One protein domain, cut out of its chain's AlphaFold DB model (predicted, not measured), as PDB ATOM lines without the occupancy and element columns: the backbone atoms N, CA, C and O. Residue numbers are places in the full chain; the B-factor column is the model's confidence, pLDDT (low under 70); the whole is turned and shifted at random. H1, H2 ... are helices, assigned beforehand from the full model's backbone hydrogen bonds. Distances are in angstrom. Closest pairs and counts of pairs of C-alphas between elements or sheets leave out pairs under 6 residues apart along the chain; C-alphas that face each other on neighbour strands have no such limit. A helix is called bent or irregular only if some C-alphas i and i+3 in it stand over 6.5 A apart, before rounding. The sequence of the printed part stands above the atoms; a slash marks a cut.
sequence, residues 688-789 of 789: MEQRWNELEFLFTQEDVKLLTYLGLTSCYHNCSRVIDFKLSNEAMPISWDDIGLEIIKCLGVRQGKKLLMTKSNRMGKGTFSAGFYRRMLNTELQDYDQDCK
ATOM      1  N   MET A 688      99.225 158.921 168.433       90.69
ATOM      2  CA  MET A 688      98.868 160.337 168.298       90.69
ATOM      3  C   MET A 688      98.945 161.088 169.637       90.69
ATOM      4  O   MET A 688      99.406 162.223 169.685       90.69
ATOM      5  N   GLU A 689      98.529 160.452 170.733       91.19
ATOM      6  CA  GLU A 689      98.579 161.027 172.082       91.19
ATOM      7  C   GLU A 689     100.018 161.250 172.561       91.19
ATOM      8  O   GLU A 689     100.333 162.306 173.104       91.19
ATOM      9  N   GLN A 690     100.922 160.314 172.262       90.62
ATOM     10  CA  GLN A 690     102.346 160.473 172.556       90.62
ATOM     11  C   GLN A 690     102.964 161.634 171.765       90.62
ATOM     12  O   GLN A 690     103.738 162.402 172.326       90.62
ATOM     13  N   ARG A 691     102.571 161.829 170.498       93.00
ATOM     14  CA  ARG A 691     103.006 162.997 169.707       93.00
ATOM     15  C   ARG A 691     102.502 164.316 170.294       93.00
ATOM     16  O   ARG A 691     103.216 165.312 170.252       93.00
ATOM     17  N   TRP A 692     101.296 164.336 170.864       92.56
ATOM     18  CA  TRP A 692     100.757 165.526 171.532       92.56
ATOM     19  C   TRP A 692     101.545 165.917 172.785       92.56
ATOM     20  O   TRP A 692     101.687 167.108 173.046       92.56
ATOM     21  N   ASN A 693     102.106 164.952 173.518       92.50
ATOM     22  CA  ASN A 693     102.960 165.231 174.683       92.50
ATOM     23  C   ASN A 693     104.277 165.927 174.303       92.50
ATOM     24  O   ASN A 693     104.980 166.456 175.158       92.50
ATOM     25  N   GLU A 694     104.596 165.947 173.013       93.00
ATOM     26  CA  GLU A 694     105.848 166.439 172.456       93.00
ATOM     27  C   GLU A 694     105.680 167.783 171.728       93.00
ATOM     28  O   GLU A 694     106.636 168.322 171.166       93.00
ATOM     29  N   LEU A 695     104.475 168.369 171.777       90.12
ATOM     30  CA  LEU A 695     104.149 169.611 171.073       90.12
ATOM     31  C   LEU A 695     105.031 170.787 171.494       90.12
ATOM     32  O   LEU A 695     105.435 171.576 170.648       90.12
ATOM     33  N   GLU A 696     105.344 170.893 172.786       89.69
ATOM     34  CA  GLU A 696     106.193 171.963 173.310       89.69
ATOM     35  C   GLU A 696     107.565 171.946 172.635       89.69
ATOM     36  O   GLU A 696     108.012 172.954 172.091       89.69
ATOM     37  N   PHE A 697     108.195 170.770 172.573       87.75
ATOM     38  CA  PHE A 697     109.489 170.624 171.920       87.75
ATOM     39  C   PHE A 697     109.385 170.894 170.415       87.75
ATOM     40  O   PHE A 697     110.217 171.620 169.876       87.75
ATOM     41  N   LEU A 698     108.348 170.393 169.736       88.25
ATOM     42  CA  LEU A 698     108.132 170.662 168.308       88.25
ATOM     43  C   LEU A 698     108.015 172.163 168.010       88.25
ATOM     44  O   LEU A 698     108.588 172.640 167.033       88.25
ATOM     45  N   PHE A 699     107.346 172.920 168.880       89.00
ATOM     46  CA  PHE A 699     107.218 174.371 168.752       89.00
ATOM     47  C   PHE A 699     108.553 175.106 168.935       89.00
ATOM     48  O   PHE A 699     108.748 176.151 168.319       89.00
ATOM     49  N   THR A 700     109.489 174.557 169.718       87.31
ATOM     50  CA  THR A 700     110.845 175.125 169.862       87.31
ATOM     51  C   THR A 700     111.749 174.890 168.651       87.31
ATOM     52  O   THR A 700     112.805 175.504 168.566       87.31
ATOM     53  N   GLN A 701     111.360 174.021 167.710       85.75
ATOM     54  CA  GLN A 701     112.133 173.771 166.485       85.75
ATOM     55  C   GLN A 701     111.866 174.792 165.367       85.75
ATOM     56  O   GLN A 701     112.472 174.665 164.306       85.75
ATOM     57  N   GLU A 702     110.945 175.744 165.577       86.19
ATOM     58  CA  GLU A 702     110.586 176.815 164.625       86.19
ATOM     59  C   GLU A 702     110.171 176.322 163.223       86.19
ATOM     60  O   GLU A 702     110.189 177.066 162.248       86.19
ATOM     61  N   ASP A 703     109.749 175.062 163.109       87.19
ATOM     62  CA  ASP A 703     109.409 174.424 161.838       87.19
ATOM     63  C   ASP A 703     107.979 173.876 161.883       87.19
ATOM     64  O   ASP A 703     107.722 172.752 162.323       87.19
ATOM     65  N   VAL A 704     107.026 174.699 161.433       89.50
ATOM     66  CA  VAL A 704     105.591 174.370 161.454       89.50
ATOM     67  C   VAL A 704     105.260 173.123 160.633       89.50
ATOM     68  O   VAL A 704     104.327 172.390 160.969       89.50
ATOM     69  N   LYS A 705     106.051 172.828 159.590       89.69
ATOM     70  CA  LYS A 705     105.804 171.704 158.672       89.69
ATOM     71  C   LYS A 705     105.920 170.358 159.385       89.69
ATOM     72  O   LYS A 705     105.301 169.383 158.959       89.69
ATOM     73  N   LEU A 706     106.654 170.304 160.499       89.06
ATOM     74  CA  LEU A 706     106.738 169.114 161.345       89.06
ATOM     75  C   LEU A 706     105.389 168.729 161.942       89.06
ATOM     76  O   LEU A 706     105.102 167.540 162.076       89.06
ATOM     77  N   LEU A 707     104.546 169.712 162.271       90.88
ATOM     78  CA  LEU A 707     103.209 169.448 162.795       90.88
ATOM     79  C   LEU A 707     102.376 168.695 161.755       90.88
ATOM     80  O   LEU A 707     101.730 167.702 162.083       90.88
ATOM     81  N   THR A 708     102.462 169.108 160.493       89.94
ATOM     82  CA  THR A 708     101.779 168.443 159.379       89.94
ATOM     83  C   THR A 708     102.349 167.070 159.092       89.94
ATOM     84  O   THR A 708     101.586 166.109 159.006       89.94
ATOM     85  N   TYR A 709     103.676 166.946 159.034       89.56
ATOM     86  CA  TYR A 709     104.343 165.661 158.830       89.56
ATOM     87  C   TYR A 709     103.947 164.624 159.896       89.56
ATOM     88  O   TYR A 709     103.719 163.457 159.591       89.56
ATOM     89  N   LEU A 710     103.794 165.056 161.149       89.06
ATOM     90  CA  LEU A 710     103.383 164.200 162.266       89.06
ATOM     91  C   LEU A 710     101.860 164.017 162.384       89.06
ATOM     92  O   LEU A 710     101.397 163.320 163.294       89.06
ATOM     93  N   GLY A 711     101.076 164.617 161.485       88.88
ATOM     94  CA  GLY A 711      99.616 164.541 161.469       88.88
ATOM     95  C   GLY A 711      98.914 165.384 162.542       88.88
ATOM     96  O   GLY A 711      97.715 165.213 162.757       88.88
ATOM     97  N   LEU A 712      99.616 166.305 163.209       91.31
ATOM     98  CA  LEU A 712      99.088 167.194 164.260       91.31
ATOM     99  C   LEU A 712      98.209 168.331 163.714       91.31
ATOM    100  O   LEU A 712      97.518 168.991 164.481       91.31
ATOM    101  N   THR A 713      98.172 168.522 162.396       92.75
ATOM    102  CA  THR A 713      97.289 169.468 161.680       92.75
ATOM    103  C   THR A 713      96.365 168.760 160.678       92.75
ATOM    104  O   THR A 713      95.664 169.401 159.906       92.75
ATOM    105  N   SER A 714      96.292 167.425 160.718       90.38
ATOM    106  CA  SER A 714      95.567 166.592 159.735       90.38
ATOM    107  C   SER A 714      94.053 166.815 159.648       90.38
ATOM    108  O   SER A 714      93.427 166.413 158.672       90.38
ATOM    109  N   CYS A 715      93.429 167.404 160.668       93.12
ATOM    110  CA  CYS A 715      91.986 167.622 160.694       93.12
ATOM    111  C   CYS A 715      91.617 168.847 161.531       93.12
ATOM    112  O   CYS A 715      92.430 169.374 162.297       93.12
ATOM    113  N   TYR A 716      90.360 169.282 161.411       94.25
ATOM    114  CA  TYR A 716      89.843 170.473 162.090       94.25
ATOM    115  C   TYR A 716      90.058 170.426 163.611       94.25
ATOM    116  O   TYR A 716      90.481 171.409 164.221       94.25
ATOM    117  N   HIS A 717      89.798 169.269 164.230       94.94
ATOM    118  CA  HIS A 717      89.973 169.077 165.670       94.94
ATOM    119  C   HIS A 717      91.443 169.217 166.091       94.94
ATOM    120  O   HIS A 717      91.745 169.917 167.057       94.94
ATOM    121  N   ASN A 718      92.355 168.609 165.330       94.31
ATOM    122  CA  ASN A 718      93.787 168.670 165.596       94.31
ATOM    123  C   ASN A 718      94.317 170.102 165.429       94.31
ATOM    124  O   ASN A 718      94.939 170.629 166.346       94.31
ATOM    125  N   CYS A 719      93.945 170.795 164.347       95.38
ATOM    126  CA  CYS A 719      94.278 172.210 164.159       95.38
ATOM    127  C   CYS A 719      93.755 173.093 165.304       95.38
ATOM    128  O   CYS A 719      94.471 173.969 165.788       95.38
ATOM    129  N   SER A 720      92.530 172.851 165.791       96.00
ATOM    130  CA  SER A 720      92.002 173.584 166.949       96.00
ATOM    131  C   SER A 720      92.859 173.362 168.195       96.00
ATOM    132  O   SER A 720      93.120 174.321 168.918       96.00
ATOM    133  N   ARG A 721      93.304 172.125 168.446       95.88
ATOM    134  CA  ARG A 721      94.180 171.798 169.579       95.88
ATOM    135  C   ARG A 721      95.549 172.471 169.464       95.88
ATOM    136  O   ARG A 721      96.040 172.966 170.473       95.88
ATOM    137  N   VAL A 722      96.128 172.551 168.261       95.56
ATOM    138  CA  VAL A 722      97.379 173.297 168.006       95.56
ATOM    139  C   VAL A 722      97.214 174.775 168.376       95.56
ATOM    140  O   VAL A 722      98.043 175.324 169.101       95.56
ATOM    141  N   ILE A 723      96.115 175.411 167.947       95.31
ATOM    142  CA  ILE A 723      95.818 176.810 168.295       95.31
ATOM    143  C   ILE A 723      95.653 176.971 169.810       95.31
ATOM    144  O   ILE A 723      96.221 177.889 170.395       95.31
ATOM    145  N   ASP A 724      94.884 176.091 170.456       95.25
ATOM    146  CA  ASP A 724      94.643 176.156 171.900       95.25
ATOM    147  C   ASP A 724      95.942 175.997 172.709       95.25
ATOM    148  O   ASP A 724      96.126 176.687 173.716       95.25
ATOM    149  N   PHE A 725      96.867 175.153 172.240       94.81
ATOM    150  CA  PHE A 725      98.191 175.006 172.837       94.81
ATOM    151  C   PHE A 725      99.034 176.278 172.690       94.81
ATOM    152  O   PHE A 725      99.584 176.754 173.684       94.81
ATOM    153  N   LYS A 726      99.094 176.872 171.489       94.06
ATOM    154  CA  LYS A 726      99.832 178.126 171.244       94.06
ATOM    155  C   LYS A 726      99.265 179.297 172.048       94.06
ATOM    156  O   LYS A 726     100.035 180.062 172.614       94.06
ATOM    157  N   LEU A 727      97.938 179.407 172.149       92.88
ATOM    158  CA  LEU A 727      97.270 180.421 172.978       92.88
ATOM    159  C   LEU A 727      97.607 180.280 174.466       92.88
ATOM    160  O   LEU A 727      97.604 181.267 175.189       92.88
ATOM    161  N   SER A 728      97.863 179.058 174.931       92.88
ATOM    162  CA  SER A 728      98.230 178.808 176.330       92.88
ATOM    163  C   SER A 728      99.723 179.046 176.597       92.88
ATOM    164  O   SER A 728     100.122 179.144 177.751       92.88
ATOM    165  N   ASN A 729     100.540 179.152 175.541       90.56
ATOM    166  CA  ASN A 729     101.997 179.262 175.594       90.56
ATOM    167  C   ASN A 729     102.486 180.357 174.630       90.56
ATOM    168  O   ASN A 729     103.162 180.084 173.633       90.56
ATOM    169  N   GLU A 730     102.126 181.614 174.905       79.00
ATOM    170  CA  GLU A 730     102.400 182.736 173.993       79.00
ATOM    171  C   GLU A 730     103.898 182.940 173.705       79.00
ATOM    172  O   GLU A 730     104.254 183.328 172.595       79.00
ATOM    173  N   ALA A 731     104.778 182.582 174.649       84.88
ATOM    174  CA  ALA A 731     106.234 182.725 174.542       84.88
ATOM    175  C   ALA A 731     106.924 181.756 173.555       84.88
ATOM    176  O   ALA A 731     108.145 181.793 173.419       84.88
ATOM    177  N   MET A 732     106.181 180.872 172.878       87.19
ATOM    178  CA  MET A 732     106.767 179.935 171.910       87.19
ATOM    179  C   MET A 732     107.317 180.672 170.672       87.19
ATOM    180  O   MET A 732     106.659 181.599 170.198       87.19
ATOM    181  N   PRO A 733     108.450 180.243 170.088       87.44
ATOM    182  CA  PRO A 733     109.139 181.008 169.044       87.44
ATOM    183  C   PRO A 733     108.445 180.963 167.673       87.44
ATOM    184  O   PRO A 733     108.550 181.903 166.894       87.44
ATOM    185  N   ILE A 734     107.672 179.911 167.391       89.94
ATOM    186  CA  ILE A 734     106.927 179.780 166.133       89.94
ATOM    187  C   ILE A 734     105.907 180.915 165.946       89.94
ATOM    188  O   ILE A 734     105.134 181.241 166.861       89.94
ATOM    189  N   SER A 735     105.893 181.516 164.756       92.19
ATOM    190  CA  SER A 735     105.020 182.651 164.467       92.19
ATOM    191  C   SER A 735     103.563 182.216 164.284       92.19
ATOM    192  O   SER A 735     103.253 181.083 163.900       92.19
ATOM    193  N   TRP A 736     102.638 183.136 164.561       94.12
ATOM    194  CA  TRP A 736     101.223 182.916 164.272       94.12
ATOM    195  C   TRP A 736     100.956 182.797 162.775       94.12
ATOM    196  O   TRP A 736     100.134 181.974 162.385       94.12
ATOM    197  N   ASP A 737     101.680 183.550 161.948       94.56
ATOM    198  CA  ASP A 737     101.597 183.477 160.490       94.56
ATOM    199  C   ASP A 737     101.865 182.061 159.974       94.56
ATOM    200  O   ASP A 737     101.082 181.549 159.174       94.56
ATOM    201  N   ASP A 738     102.921 181.412 160.468       93.75
ATOM    202  CA  ASP A 738     103.303 180.066 160.033       93.75
ATOM    203  C   ASP A 738     102.253 179.033 160.445       93.75
ATOM    204  O   ASP A 738     101.811 178.232 159.622       93.75
ATOM    205  N   ILE A 739     101.777 179.095 161.697       94.44
ATOM    206  CA  ILE A 739     100.690 178.228 162.183       94.44
ATOM    207  C   ILE A 739      99.422 178.447 161.358       94.44
ATOM    208  O   ILE A 739      98.766 177.488 160.956       94.44
ATOM    209  N   GLY A 740      99.060 179.705 161.107       95.38
ATOM    210  CA  GLY A 740      97.859 180.051 160.361       95.38
ATOM    211  C   GLY A 740      97.901 179.525 158.928       95.38
ATOM    212  O   GLY A 740      96.916 178.948 158.468       95.38
ATOM    213  N   LEU A 741      99.028 179.707 158.231       93.56
ATOM    214  CA  LEU A 741      99.198 179.247 156.851       93.56
ATOM    215  C   LEU A 741      99.191 177.729 156.760       93.56
ATOM    216  O   LEU A 741      98.551 177.185 155.864       93.56
ATOM    217  N   GLU A 742      99.828 177.042 157.707       93.94
ATOM    218  CA  GLU A 742      99.827 175.583 157.721       93.94
ATOM    219  C   GLU A 742      98.419 175.027 157.989       93.94
ATOM    220  O   GLU A 742      97.981 174.090 157.327       93.94
ATOM    221  N   ILE A 743      97.643 175.656 158.880       95.38
ATOM    222  CA  ILE A 743      96.236 175.289 159.112       95.38
ATOM    223  C   ILE A 743      95.383 175.508 157.857       95.38
ATOM    224  O   ILE A 743      94.555 174.658 157.526       95.38
ATOM    225  N   ILE A 744      95.566 176.632 157.160       94.12
ATOM    226  CA  ILE A 744      94.871 176.909 155.894       94.12
ATOM    227  C   ILE A 744      95.234 175.857 154.847       94.12
ATOM    228  O   ILE A 744      94.343 175.330 154.189       94.12
ATOM    229  N   LYS A 745      96.515 175.505 154.740       90.69
ATOM    230  CA  LYS A 745      97.001 174.487 153.810       90.69
ATOM    231  C   LYS A 745      96.414 173.102 154.104       90.69
ATOM    232  O   LYS A 745      96.041 172.397 153.175       90.69
ATOM    233  N   CYS A 746      96.306 172.710 155.375       90.69
ATOM    234  CA  CYS A 746      95.788 171.392 155.754       90.69
ATOM    235  C   CYS A 746      94.261 171.274 155.671       90.69
ATOM    236  O   CYS A 746      93.751 170.215 155.320       90.69
ATOM    237  N   LEU A 747      93.518 172.325 156.034       90.81
ATOM    238  CA  LEU A 747      92.049 172.289 156.084       90.81
ATOM    239  C   LEU A 747      91.373 172.864 154.830       90.81
ATOM    240  O   LEU A 747      90.150 172.777 154.698       90.81
ATOM    241  N   GLY A 748      92.144 173.500 153.953       89.00
ATOM    242  CA  GLY A 748      91.641 174.376 152.902       89.00
ATOM    243  C   GLY A 748      91.214 175.745 153.442       89.00
ATOM    244  O   GLY A 748      90.908 175.924 154.630       89.00
ATOM    245  N   VAL A 749      91.142 176.733 152.545       88.25
ATOM    246  CA  VAL A 749      90.907 178.143 152.900       88.25
ATOM    247  C   VAL A 749      89.614 178.334 153.692       88.25
ATOM    248  O   VAL A 749      89.611 178.999 154.730       88.25
ATOM    249  N   ARG A 750      88.509 177.706 153.268       87.50
ATOM    250  CA  ARG A 750      87.196 177.869 153.921       87.50
ATOM    251  C   ARG A 750      87.192 177.375 155.368       87.50
ATOM    252  O   ARG A 750      86.739 178.095 156.263       87.50
ATOM    253  N   GLN A 751      87.668 176.154 155.615       91.88
ATOM    254  CA  GLN A 751      87.650 175.576 156.961       91.88
ATOM    255  C   GLN A 751      88.733 176.186 157.856       91.88
ATOM    256  O   GLN A 751      88.447 176.480 159.018       91.88
ATOM    257  N   GLY A 752      89.927 176.449 157.313       93.81
ATOM    258  CA  GLY A 752      91.011 177.122 158.028       93.81
ATOM    259  C   GLY A 752      90.597 178.511 158.514       93.81
ATOM    260  O   GLY A 752      90.677 178.804 159.707       93.81
ATOM    261  N   LYS A 753      90.018 179.333 157.630       92.88
ATOM    262  CA  LYS A 753      89.483 180.664 157.968       92.88
ATOM    263  C   LYS A 753      88.388 180.587 159.024       92.88
ATOM    264  O   LYS A 753      88.418 181.346 159.989       92.88
ATOM    265  N   LYS A 754      87.442 179.647 158.896       93.81
ATOM    266  CA  LYS A 754      86.384 179.439 159.898       93.81
ATOM    267  C   LYS A 754      86.966 179.105 161.276       93.81
ATOM    268  O   LYS A 754      86.516 179.670 162.276       93.81
ATOM    269  N   LEU A 755      87.969 178.229 161.335       95.62
ATOM    270  CA  LEU A 755      88.631 177.852 162.582       95.62
ATOM    271  C   LEU A 755      89.365 179.042 163.218       95.62
ATOM    272  O   LEU A 755      89.132 179.344 164.391       95.62
ATOM    273  N   LEU A 756      90.191 179.748 162.442       94.94
ATOM    274  CA  LEU A 756      90.938 180.922 162.904       94.94
ATOM    275  C   LEU A 756      89.995 182.028 163.396       94.94
ATOM    276  O   LEU A 756      90.187 182.570 164.482       94.94
ATOM    277  N   MET A 757      88.905 182.292 162.668       91.25
ATOM    278  CA  MET A 757      87.876 183.253 163.080       91.25
ATOM    279  C   MET A 757      87.179 182.838 164.379       91.25
ATOM    280  O   MET A 757      86.942 183.685 165.237       91.25
ATOM    281  N   THR A 758      86.904 181.546 164.572       95.19
ATOM    282  CA  THR A 758      86.282 181.036 165.810       95.19
ATOM    283  C   THR A 758      87.180 181.257 167.032       95.19
ATOM    284  O   THR A 758      86.687 181.492 168.134       95.19
ATOM    285  N   LYS A 759      88.504 181.209 166.848       93.25
ATOM    286  CA  LYS A 759      89.494 181.411 167.918       93.25
ATOM    287  C   LYS A 759      89.991 182.859 168.029       93.25
ATOM    288  O   LYS A 759      90.644 183.188 169.016       93.25
ATOM    289  N   SER A 760      89.626 183.731 167.085       90.94
ATOM    290  CA  SER A 760      90.126 185.109 166.973       90.94
ATOM    291  C   SER A 760      89.900 185.976 168.214       90.94
ATOM    292  O   SER A 760      90.757 186.784 168.541       90.94
ATOM    293  N   ASN A 761      88.816 185.766 168.969       90.44
ATOM    294  CA  ASN A 761      88.545 186.519 170.205       90.44
ATOM    295  C   ASN A 761      89.593 186.290 171.307       90.44
ATOM    296  O   ASN A 761      89.683 187.084 172.239       90.44
ATOM    297  N   ARG A 762      90.346 185.187 171.230       91.38
ATOM    298  CA  ARG A 762      91.445 184.865 172.149       91.38
ATOM    299  C   ARG A 762      92.807 185.291 171.597       91.38
ATOM    300  O   ARG A 762      93.793 185.175 172.307       91.38
ATOM    301  N   MET A 763      92.858 185.752 170.351       90.62
ATOM    302  CA  MET A 763      94.062 186.253 169.697       90.62
ATOM    303  C   MET A 763      94.107 187.780 169.850       90.62
ATOM    304  O   MET A 763      93.093 188.462 169.694       90.62
ATOM    305  N   GLY A 764      95.277 188.340 170.159       82.50
ATOM    306  CA  GLY A 764      95.462 189.790 170.237       82.50
ATOM    307  C   GLY A 764      95.289 190.487 168.880       82.50
ATOM    308  O   GLY A 764      95.465 189.893 167.811       82.50
ATOM    309  N   LYS A 765      94.984 191.788 168.885       83.50
ATOM    310  CA  LYS A 765      95.063 192.587 167.649       83.50
ATOM    311  C   LYS A 765      96.512 192.582 167.146       83.50
ATOM    312  O   LYS A 765      97.421 192.791 167.938       83.50
ATOM    313  N   GLY A 766      96.710 192.350 165.848       83.38
ATOM    314  CA  GLY A 766      98.049 192.245 165.252       83.38
ATOM    315  C   GLY A 766      98.714 190.874 165.407       83.38
ATOM    316  O   GLY A 766      99.891 190.753 165.102       83.38
ATOM    317  N   THR A 767      97.972 189.849 165.851       89.44
ATOM    318  CA  THR A 767      98.477 188.466 165.946       89.44
ATOM    319  C   THR A 767      98.997 187.944 164.605       89.44
ATOM    320  O   THR A 767     100.044 187.312 164.570       89.44
ATOM    321  N   PHE A 768      98.279 188.223 163.515       93.62
ATOM    322  CA  PHE A 768      98.708 187.883 162.161       93.62
ATOM    323  C   PHE A 768      99.245 189.122 161.451       93.62
ATOM    324  O   PHE A 768      98.645 190.200 161.547       93.62
ATOM    325  N   SER A 769     100.339 188.964 160.710       91.31
ATOM    326  CA  SER A 769     100.920 190.047 159.921       91.31
ATOM    327  C   SER A 769     100.106 190.334 158.652       91.31
ATOM    328  O   SER A 769      99.275 189.538 158.207       91.31
ATOM    329  N   ALA A 770     100.385 191.465 158.000       85.31
ATOM    330  CA  ALA A 770      99.855 191.741 156.664       85.31
ATOM    331  C   ALA A 770     100.271 190.664 155.636       85.31
ATOM    332  O   ALA A 770      99.479 190.310 154.760       85.31
ATOM    333  N   GLY A 771     101.471 190.088 155.788       86.44
ATOM    334  CA  GLY A 771     101.983 189.014 154.936       86.44
ATOM    335  C   GLY A 771     101.194 187.708 155.065       86.44
ATOM    336  O   GLY A 771     101.025 186.994 154.076       86.44
ATOM    337  N   PHE A 772     100.642 187.407 156.245       93.25
ATOM    338  CA  PHE A 772      99.696 186.300 156.412       93.25
ATOM    339  C   PHE A 772      98.429 186.516 155.582       93.25
ATOM    340  O   PHE A 772      98.044 185.642 154.806       93.25
ATOM    341  N   TYR A 773      97.803 187.691 155.698       88.62
ATOM    342  CA  TYR A 773      96.565 187.984 154.974       88.62
ATOM    343  C   TYR A 773      96.769 187.987 153.455       88.62
ATOM    344  O   TYR A 773      95.916 187.460 152.744       88.62
ATOM    345  N   ARG A 774      97.902 188.508 152.959       85.94
ATOM    346  CA  ARG A 774      98.266 188.444 151.533       85.94
ATOM    347  C   ARG A 774      98.369 186.998 151.051       85.94
ATOM    348  O   ARG A 774      97.740 186.641 150.062       85.94
ATOM    349  N   ARG A 775      99.114 186.154 151.771       85.75
ATOM    350  CA  ARG A 775      99.290 184.739 151.408       85.75
ATOM    351  C   ARG A 775      97.973 183.965 151.460       85.75
ATOM    352  O   ARG A 775      97.674 183.248 150.516       85.75
ATOM    353  N   MET A 776      97.146 184.184 152.484       88.94
ATOM    354  CA  MET A 776      95.805 183.596 152.569       88.94
ATOM    355  C   MET A 776      94.916 184.006 151.384       88.94
ATOM    356  O   MET A 776      94.239 183.150 150.822       88.94
ATOM    357  N   LEU A 777      94.911 185.289 150.999       83.44
ATOM    358  CA  LEU A 777      94.134 185.773 149.852       83.44
ATOM    359  C   LEU A 777      94.632 185.175 148.533       83.44
ATOM    360  O   LEU A 777      93.816 184.783 147.708       83.44
ATOM    361  N   ASN A 778      95.949 185.051 148.355       81.69
ATOM    362  CA  ASN A 778      96.517 184.394 147.178       81.69
ATOM    363  C   ASN A 778      96.100 182.920 147.096       81.69
ATOM    364  O   ASN A 778      95.739 182.458 146.019       81.69
ATOM    365  N   THR A 779      96.091 182.192 148.218       82.12
ATOM    366  CA  THR A 779      95.578 180.811 148.256       82.12
ATOM    367  C   THR A 779      94.077 180.761 147.946       82.12
ATOM    368  O   THR A 779      93.644 179.896 147.198       82.12
ATOM    369  N   GLU A 780      93.284 181.718 148.447       80.81
ATOM    370  CA  GLU A 780      91.843 181.829 148.144       80.81
ATOM    371  C   GLU A 780      91.590 182.079 146.644       80.81
ATOM    372  O   GLU A 780      90.636 181.538 146.090       80.81
ATOM    373  N   LEU A 781      92.456 182.853 145.979       74.75
ATOM    374  CA  LEU A 781      92.399 183.096 144.534       74.75
ATOM    375  C   LEU A 781      92.815 181.864 143.716       74.75
ATOM    376  O   LEU A 781      92.170 181.563 142.717       74.75
ATOM    377  N   GLN A 782      93.851 181.138 144.145       73.69
ATOM    378  CA  GLN A 782      94.316 179.920 143.470       73.69
ATOM    379  C   GLN A 782      93.299 178.774 143.547       73.69
ATOM    380  O   GLN A 782      93.065 178.115 142.537       73.69
ATOM    381  N   ASP A 783      92.667 178.563 144.708       69.62
ATOM    382  CA  ASP A 783      91.594 177.567 144.863       69.62
ATOM    383  C   ASP A 783      90.406 177.894 143.936       69.62
ATOM    384  O   ASP A 783      89.787 177.002 143.361       69.62
ATOM    385  N   TYR A 784      90.107 179.183 143.742       62.59
ATOM    386  CA  TYR A 784      89.021 179.625 142.866       62.59
ATOM    387  C   TYR A 784      89.322 179.381 141.379       62.59
ATOM    388  O   TYR A 784      88.433 178.996 140.627       62.59
ATOM    389  N   ASP A 785      90.577 179.560 140.964       50.91
ATOM    390  CA  ASP A 785      91.032 179.301 139.592       50.91
ATOM    391  C   ASP A 785      91.014 177.801 139.244       50.91
ATOM    392  O   ASP A 785      90.827 177.425 138.087       50.91
ATOM    393  N   GLN A 786      91.178 176.930 140.249       53.84
ATOM    394  CA  GLN A 786      91.041 175.478 140.096       53.84
ATOM    395  C   GLN A 786      89.581 175.021 140.031       53.84
ATOM    396  O   GLN A 786      89.289 174.117 139.259       53.84
ATOM    397  N   ASP A 787      88.671 175.651 140.782       46.22
ATOM    398  CA  ASP A 787      87.226 175.364 140.720       46.22
ATOM    399  C   ASP A 787      86.561 175.910 139.431       46.22
ATOM    400  O   ASP A 787      85.447 175.508 139.088       46.22
ATOM    401  N   CYS A 788      87.207 176.854 138.733       40.53
ATOM    402  CA  CYS A 788      86.736 177.434 137.468       40.53
ATOM    403  C   CYS A 788      87.257 176.727 136.202       40.53
ATOM    404  O   CYS A 788      86.752 177.023 135.116       40.53
ATOM    405  N   LYS A 789      88.230 175.817 136.327       35.00
ATOM    406  CA  LYS A 789      88.666 174.902 135.258       35.00
ATOM    407  C   LYS A 789      87.909 173.584 135.351       35.00
ATOM    408  O   LYS A 789      87.630 173.015 134.273       35.00
TER     409      LYS A 789
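Overview. This is residues 688 to 789 of the 789 residues of an uncharacterized protein of Tigriopus californicus (UniProt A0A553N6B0). Bent helix H5 folds back on itself, H4 and H6 pack along it, short H1, H2 and H3 lie toward one end, and residues 784 to 789 stick out at the other. The printed part has 102 residues with six named helices: all helix. It is compact: radius of gyration of the C-alphas 13.6 A, spans 43 by 30 by 22 A.

Arrangement. H5, residues 736 to 762, is one helix by its hydrogen bonds but bent, C-alphas 746 and 749 being 8.8 A apart; arm H5b, from 749, is irregular, C-alphas 758 and 761 being 7.4 A apart. In H5b 8 of 10 O i to N i+4 pairs are within hydrogen-bond range. H4, residues 716 to 728, touches H5b, closest at C-alphas 720 and 755, 7.0 A. H6, residues 770 to 787, touches arm H5a with residues 771 to 776 alone, closest at C-alphas 737 and 772, 5.3 A.

Along the chain. Find C-alpha 688 at (98.868, 160.337, 168.298); H1 runs to 692, then come H2, 695 to 700, and H3, 705 to 709. H6 ends at C-alpha 787, (87.226, 175.364, 140.720).

Size, cuts and confidence. No link is long; pLDDT is under 70 at residues 783 to 789.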